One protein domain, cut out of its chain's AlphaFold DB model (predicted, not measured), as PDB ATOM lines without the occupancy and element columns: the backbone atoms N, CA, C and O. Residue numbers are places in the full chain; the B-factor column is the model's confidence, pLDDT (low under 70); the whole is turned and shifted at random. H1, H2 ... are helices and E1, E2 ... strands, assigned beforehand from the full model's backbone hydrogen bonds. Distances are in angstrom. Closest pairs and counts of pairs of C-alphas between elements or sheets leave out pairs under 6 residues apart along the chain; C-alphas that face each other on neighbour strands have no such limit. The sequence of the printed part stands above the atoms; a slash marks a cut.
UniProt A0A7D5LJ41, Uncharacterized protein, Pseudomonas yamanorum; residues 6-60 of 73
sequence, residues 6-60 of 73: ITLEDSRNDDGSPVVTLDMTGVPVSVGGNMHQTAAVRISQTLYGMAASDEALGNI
ATOM      1  N   ILE A   6     214.592 138.188  95.272       87.50
ATOM      2  CA  ILE A   6     213.398 138.813  95.848       87.50
ATOM      3  C   ILE A   6     212.628 139.426  94.687       87.50
ATOM      4  O   ILE A   6     213.182 140.269  93.975       87.50
ATOM      5  N   THR A   7     211.377 139.022  94.509       87.50
ATOM      6  CA  THR A   7     210.481 139.616  93.515       87.50
ATOM      7  C   THR A   7     209.382 140.366  94.245       87.50
ATOM      8  O   THR A   7     208.737 139.820  95.142       87.50
ATOM      9  N   LEU A   8     209.196 141.623  93.857       83.38
ATOM     10  CA  LEU A   8     208.105 142.474  94.305       83.38
ATOM     11  C   LEU A   8     207.184 142.670  93.110       83.38
ATOM     12  O   LEU A   8     207.591 143.261  92.109       83.38
ATOM     13  N   GLU A   9     205.970 142.153  93.209       84.50
ATOM     14  CA  GLU A   9     204.962 142.306  92.173       84.50
ATOM     15  C   GLU A   9     203.871 143.237  92.700       84.50
ATOM     16  O   GLU A   9     203.241 142.971  93.722       84.50
ATOM     17  N   ASP A  10     203.622 144.326  91.969       73.81
ATOM     18  CA  ASP A  10     202.472 145.217  92.199       73.81
ATOM     19  C   ASP A  10     201.172 144.615  91.621       73.81
ATOM     20  O   ASP A  10     200.207 145.304  91.293       73.81
ATOM     21  N   SER A  11     201.150 143.291  91.447       73.94
ATOM     22  CA  SER A  11     199.918 142.528  91.328       73.94
ATOM     23  C   SER A  11     199.378 142.310  92.730       73.94
ATOM     24  O   SER A  11     200.079 141.793  93.602       73.94
ATOM     25  N   ARG A  12     198.128 142.702  92.949       73.94
ATOM     26  CA  ARG A  12     197.468 142.487  94.228       73.94
ATOM     27  C   ARG A  12     196.874 141.084  94.277       73.94
ATOM     28  O   ARG A  12     196.261 140.655  93.301       73.94
ATOM     29  N   ASN A  13     197.021 140.408  95.412       68.00
ATOM     30  CA  ASN A  13     196.182 139.259  95.747       68.00
ATOM     31  C   ASN A  13     194.704 139.693  95.814       68.00
ATOM     32  O   ASN A  13     194.400 140.890  95.833       68.00
ATOM     33  N   ASP A  14     193.778 138.735  95.898       76.44
ATOM     34  CA  ASP A  14     192.330 139.010  95.973       76.44
ATOM     35  C   ASP A  14     191.938 139.950  97.138       76.44
ATOM     36  O   ASP A  14     190.889 140.592  97.103       76.44
ATOM     37  N   ASP A  15     192.793 140.067  98.158       77.50
ATOM     38  CA  ASP A  15     192.642 140.943  99.325       77.50
ATOM     39  C   ASP A  15     193.276 142.342  99.165       77.50
ATOM     40  O   ASP A  15     193.198 143.171 100.073       77.50
ATOM     41  N   GLY A  16     193.893 142.636  98.018       73.25
ATOM     42  CA  GLY A  16     194.553 143.911  97.755       73.25
ATOM     43  C   GLY A  16     196.020 143.991  98.202       73.25
ATOM     44  O   GLY A  16     196.637 145.037  97.984       73.25
ATOM     45  N   SER A  17     196.583 142.938  98.803       76.44
ATOM     46  CA  SER A  17     197.972 142.914  99.282       76.44
ATOM     47  C   SER A  17     198.984 142.713  98.141       76.44
ATOM     48  O   SER A  17     198.696 141.966  97.202       76.44
ATOM     49  N   PRO A  18     200.165 143.366  98.177       74.94
ATOM     50  CA  PRO A  18     201.221 143.142  97.191       74.94
ATOM     51  C   PRO A  18     201.813 141.735  97.327       74.94
ATOM     52  O   PRO A  18     201.934 141.201  98.432       74.94
ATOM     53  N   VAL A  19     202.236 141.152  96.207       80.94
ATOM     54  CA  VAL A  19     202.867 139.828  96.200       80.94
ATOM     55  C   VAL A  19     204.378 139.979  96.340       80.94
ATOM     56  O   VAL A  19     205.045 140.636  95.541       80.94
ATOM     57  N   VAL A  20     204.928 139.338  97.371       82.25
ATOM     58  CA  VAL A  20     206.372 139.246  97.598       82.25
ATOM     59  C   VAL A  20     206.780 137.784  97.525       82.25
ATOM     60  O   VAL A  20     206.314 136.968  98.320       82.25
ATOM     61  N   THR A  21     207.673 137.445  96.595       86.75
ATOM     62  CA  THR A  21     208.230 136.091  96.485       86.75
ATOM     63  C   THR A  21     209.723 136.081  96.785       86.75
ATOM     64  O   THR A  21     210.473 136.984  96.406       86.75
ATOM     65  N   LEU A  22     210.154 135.042  97.501       86.06
ATOM     66  CA  LEU A  22     211.539 134.829  97.897       86.06
ATOM     67  C   LEU A  22     212.008 133.469  97.379       86.06
ATOM     68  O   LEU A  22     211.616 132.427  97.903       86.06
ATOM     69  N   ASP A  23     212.875 133.477  96.372       88.75
ATOM     70  CA  ASP A  23     213.525 132.269  95.869       88.75
ATOM     71  C   ASP A  23     214.891 132.086  96.543       88.75
ATOM     72  O   ASP A  23     215.810 132.894  96.371       88.75
ATOM     73  N   MET A  24     215.012 131.001  97.313       86.62
ATOM     74  CA  MET A  24     216.228 130.598  98.027       86.62
ATOM     75  C   MET A  24     216.812 129.276  97.511       86.62
ATOM     76  O   MET A  24     217.683 128.702  98.164       86.62
ATOM     77  N   THR A  25     216.376 128.774  96.351       87.06
ATOM     78  CA  THR A  25     216.849 127.490  95.788       87.06
ATOM     79  C   THR A  25     218.367 127.434  95.589       87.06
ATOM     80  O   THR A  25     218.974 126.370  95.690       87.06
ATOM     81  N   GLY A  26     219.006 128.586  95.368       83.81
ATOM     82  CA  GLY A  26     220.459 128.717  95.269       83.81
ATOM     83  C   GLY A  26     221.203 128.765  96.610       83.81
ATOM     84  O   GLY A  26     222.419 128.969  96.606       83.81
ATOM     85  N   VAL A  27     220.524 128.643  97.754       87.75
ATOM     86  CA  VAL A  27     221.140 128.712  99.087       87.75
ATOM     87  C   VAL A  27     221.551 127.311  99.554       87.75
ATOM     88  O   VAL A  27     220.702 126.431  99.676       87.75
ATOM     89  N   PRO A  28     222.840 127.078  99.865       85.62
ATOM     90  CA  PRO A  28     223.282 125.784 100.362       85.62
ATOM     91  C   PRO A  28     222.668 125.474 101.731       85.62
ATOM     92  O   PRO A  28     222.663 126.314 102.632       85.62
ATOM     93  N   VAL A  29     222.191 124.243 101.893       87.25
ATOM     94  CA  VAL A  29     221.627 123.711 103.138       87.25
ATOM     95  C   VAL A  29     222.576 122.684 103.745       87.25
ATOM     96  O   VAL A  29     223.218 121.907 103.041       87.25
ATOM     97  N   SER A  30     222.693 122.713 105.067       83.31
ATOM     98  CA  SER A  30     223.451 121.724 105.831       83.31
ATOM     99  C   SER A  30     222.692 120.396 105.900       83.31
ATOM    100  O   SER A  30     221.488 120.344 105.656       83.31
ATOM    101  N   VAL A  31     223.377 119.322 106.305       80.00
ATOM    102  CA  VAL A  31     222.793 117.973 106.461       80.00
ATOM    103  C   VAL A  31     221.582 117.956 107.415       80.00
ATOM    104  O   VAL A  31     220.714 117.100 107.292       80.00
ATOM    105  N   GLY A  32     221.477 118.931 108.326       81.44
ATOM    106  CA  GLY A  32     220.331 119.108 109.227       81.44
ATOM    107  C   GLY A  32     219.217 120.016 108.695       81.44
ATOM    108  O   GLY A  32     218.401 120.477 109.484       81.44
ATOM    109  N   GLY A  33     219.213 120.359 107.403       79.94
ATOM    110  CA  GLY A  33     218.204 121.229 106.782       79.94
ATOM    111  C   GLY A  33     218.374 122.724 107.075       79.94
ATOM    112  O   GLY A  33     217.696 123.551 106.469       79.94
ATOM    113  N   ASN A  34     219.310 123.104 107.949       82.88
ATOM    114  CA  ASN A  34     219.580 124.511 108.231       82.88
ATOM    115  C   ASN A  34     220.290 125.163 107.044       82.88
ATOM    116  O   ASN A  34     221.309 124.649 106.570       82.88
ATOM    117  N   MET A  35     219.795 126.320 106.605       84.19
ATOM    118  CA  MET A  35     220.455 127.134 105.585       84.19
ATOM    119  C   MET A  35     221.831 127.599 106.068       84.19
ATOM    120  O   MET A  35     221.986 128.081 107.194       84.19
ATOM    121  N   HIS A  36     222.834 127.508 105.197       86.75
ATOM    122  CA  HIS A  36     224.140 128.093 105.465       86.75
ATOM    123  C   HIS A  36     224.020 129.613 105.568       86.75
ATOM    124  O   HIS A  36     223.557 130.288 104.647       86.75
ATOM    125  N   GLN A  37     224.517 130.154 106.680       87.06
ATOM    126  CA  GLN A  37     224.480 131.577 107.025       87.06
ATOM    127  C   GLN A  37     225.497 132.408 106.227       87.06
ATOM    128  O   GLN A  37     226.401 133.037 106.782       87.06
ATOM    129  N   THR A  38     225.350 132.388 104.903       89.06
ATOM    130  CA  THR A  38     226.118 133.209 103.963       89.06
ATOM    131  C   THR A  38     225.722 134.684 104.062       89.06
ATOM    132  O   THR A  38     224.667 135.018 104.599       89.06
ATOM    133  N   ALA A  39     226.544 135.582 103.512       88.50
ATOM    134  CA  ALA A  39     226.258 137.018 103.521       88.50
ATOM    135  C   ALA A  39     224.887 137.357 102.901       88.50
ATOM    136  O   ALA A  39     224.143 138.144 103.476       88.50
ATOM    137  N   ALA A  40     224.521 136.711 101.786       87.62
ATOM    138  CA  ALA A  40     223.227 136.915 101.133       87.62
ATOM    139  C   ALA A  40     222.048 136.535 102.047       87.62
ATOM    140  O   ALA A  40     221.100 137.305 102.160       87.62
ATOM    141  N   VAL A  41     222.141 135.398 102.747       88.62
ATOM    142  CA  VAL A  41     221.106 134.929 103.693       88.62
ATOM    143  C   VAL A  41     220.951 135.890 104.868       88.62
ATOM    144  O   VAL A  41     219.835 136.207 105.267       88.62
ATOM    145  N   ARG A  42     222.063 136.402 105.407       88.94
ATOM    146  CA  ARG A  42     222.014 137.390 106.494       88.94
ATOM    147  C   ARG A  42     221.334 138.679 106.042       88.94
ATOM    148  O   ARG A  42     220.470 139.184 106.745       88.94
ATOM    149  N   ILE A  43     221.682 139.184 104.856       88.69
ATOM    150  CA  ILE A  43     221.073 140.401 104.303       88.69
ATOM    151  C   ILE A  43     219.570 140.202 104.074       88.69
ATOM    152  O   ILE A  43     218.789 141.058 104.480       88.69
ATOM    153  N   SER A  44     219.147 139.075 103.488       85.94
ATOM    154  CA  SER A  44     217.720 138.813 103.258       85.94
ATOM    155  C   SER A  44     216.928 138.726 104.565       85.94
ATOM    156  O   SER A  44     215.829 139.265 104.651       85.94
ATOM    157  N   GLN A  45     217.498 138.102 105.602       86.75
ATOM    158  CA  GLN A  45     216.886 138.048 106.933       86.75
ATOM    159  C   GLN A  45     216.767 139.441 107.564       86.75
ATOM    160  O   GLN A  45     215.718 139.768 108.114       86.75
ATOM    161  N   THR A  46     217.800 140.281 107.445       87.38
ATOM    162  CA  THR A  46     217.760 141.664 107.942       87.38
ATOM    163  C   THR A  46     216.698 142.493 107.226       87.38
ATOM    164  O   THR A  46     215.946 143.201 107.887       87.38
ATOM    165  N   LEU A  47     216.596 142.397 105.894       84.44
ATOM    166  CA  LEU A  47     215.575 143.111 105.117       84.44
ATOM    167  C   LEU A  47     214.160 142.722 105.555       84.44
ATOM    168  O   LEU A  47     213.333 143.599 105.796       84.44
ATOM    169  N   TYR A  48     213.909 141.422 105.730       81.44
ATOM    170  CA  TYR A  48     212.624 140.932 106.222       81.44
ATOM    171  C   TYR A  48     212.331 141.427 107.646       81.44
ATOM    172  O   TYR A  48     211.238 141.909 107.928       81.44
ATOM    173  N   GLY A  49     213.328 141.372 108.536       81.00
ATOM    174  CA  GLY A  49     213.203 141.866 109.908       81.00
ATOM    175  C   GLY A  49     212.914 143.368 109.989       81.00
ATOM    176  O   GLY A  49     212.100 143.783 110.812       81.00
ATOM    177  N   MET A  50     213.530 144.182 109.124       78.00
ATOM    178  CA  MET A  50     213.246 145.620 109.040       78.00
ATOM    179  C   MET A  50     211.820 145.888 108.552       78.00
ATOM    180  O   MET A  50     211.123 146.676 109.182       78.00
ATOM    181  N   ALA A  51     211.368 145.204 107.497       75.38
ATOM    182  CA  ALA A  51     210.007 145.359 106.981       75.38
ATOM    183  C   ALA A  51     208.944 144.970 108.026       75.38
ATOM    184  O   ALA A  51     208.008 145.727 108.268       75.38
ATOM    185  N   ALA A  52     209.138 143.841 108.715       73.19
ATOM    186  CA  ALA A  52     208.238 143.403 109.782       73.19
ATOM    187  C   ALA A  52     208.248 144.353 110.993       73.19
ATOM    188  O   ALA A  52     207.229 144.539 111.655       73.19
ATOM    189  N   SER A  53     209.399 144.964 111.294       71.50
ATOM    190  CA  SER A  53     209.502 145.951 112.372       71.50
ATOM    191  C   SER A  53     208.790 147.251 112.014       71.50
ATOM    192  O   SER A  53     208.143 147.827 112.879       71.50
ATOM    193  N   ASP A  54     208.877 147.704 110.764       68.25
ATOM    194  CA  ASP A  54     208.172 148.900 110.296       68.25
ATOM    195  C   ASP A  54     206.650 148.697 110.314       68.25
ATOM    196  O   ASP A  54     205.921 149.548 110.814       68.25
ATOM    197  N   GLU A  55     206.169 147.520 109.901       67.88
ATOM    198  CA  GLU A  55     204.759 147.137 110.044       67.88
ATOM    199  C   GLU A  55     204.323 147.119 111.518       67.88
ATOM    200  O   GLU A  55     203.295 147.693 111.883       67.88
ATOM    201  N   ALA A  56     205.121 146.497 112.392       60.84
ATOM    202  CA  ALA A  56     204.824 146.434 113.818       60.84
ATOM    203  C   ALA A  56     204.809 147.828 114.463       60.84
ATOM    204  O   ALA A  56     203.908 148.112 115.248       60.84
ATOM    205  N   LEU A  57     205.768 148.696 114.123       60.66
ATOM    206  CA  LEU A  57     205.868 150.069 114.624       60.66
ATOM    207  C   LEU A  57     204.769 150.973 114.054       60.66
ATOM    208  O   LEU A  57     204.223 151.789 114.794       60.66
ATOM    209  N   GLY A  58     204.404 150.813 112.781       59.53
ATOM    210  CA  GLY A  58     203.289 151.521 112.150       59.53
ATOM    211  C   GLY A  58     201.930 151.145 112.750       59.53
ATOM    212  O   GLY A  58     201.032 151.985 112.812       59.53
ATOM    213  N   ASN A  59     201.806 149.917 113.259       58.53
ATOM    214  CA  ASN A  59     200.628 149.424 113.974       58.53
ATOM    215  C   ASN A  59     200.621 149.758 115.474       58.53
ATOM    216  O   ASN A  59     199.615 149.498 116.140       58.53
ATOM    217  N   ILE A  60     201.692 150.343 116.032       56.47
ATOM    218  CA  ILE A  60     201.621 150.909 117.380       56.47
ATOM    219  C   ILE A  60     200.700 152.126 117.280       56.47
ATOM    220  O   ILE A  60     201.065 153.101 116.615       56.47
TER     221      ILE A  60
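Overview. This is residues 6 to 60 of the 73 residues of an uncharacterized protein of Pseudomonas yamanorum (UniProt A0A7D5LJ41). The model is an open, lopsided U: a two-stranded hairpin, E1 and E2, makes one arm, a single long helix, H1, makes the other, and the loop of residues 24 to 38 swings out at the bend between them. The far part of H1, with the two residues after it, stands free as residues 46 to 60. The printed part has 55 residues, with two named strands and then one named helix, in the order E1, E2, H1; the sheet, E1 - E2, is antiparallel and the class is mixed, helices and strands. The whole is loose, with a radius of gyration of the C-alphas of 14.3 A, and spans 39 by 26 by 18 A.

Along the chain. E1, residues 6 to 12, begins at C-alpha 6 (213.398, 138.813, 95.848) and is 16.4 A long from first to last C-alpha. E2, residues 18 to 23, measures 16.5 A and ends at C-alpha 23 (213.525, 132.269, 95.869). H1, residues 39 to 58, measures 28.5 A and ends at C-alpha 58 (203.289, 151.521, 112.150).

Arrangement. E1 and E2 form a hairpin of antiparallel neighbours, with 155 degrees between their N-to-C directions. The C-alphas of Leu 8 and Val 20 face each other at 4.9 A. N 7 and O 21, and N 9 and O 19, are within hydrogen-bond range, each pair at 2.9 A. E1 and H1 are apart, with no C-alpha of the one within 8 A of the other. In H1 every O i to N i+4 pair is within hydrogen-bond range.

Size, cuts and confidence. The two C-alphas farthest apart, those of Val 31 and Ile 60, are 40.6 A apart. The printed part has no cut. The link from E1 to E2 is tight, with 5 residues, and the link from E2 to H1 is long, with 15. The mean pLDDT of the printed part is 79.8; it is under 70 at residue 13 and at residues 54 to 60.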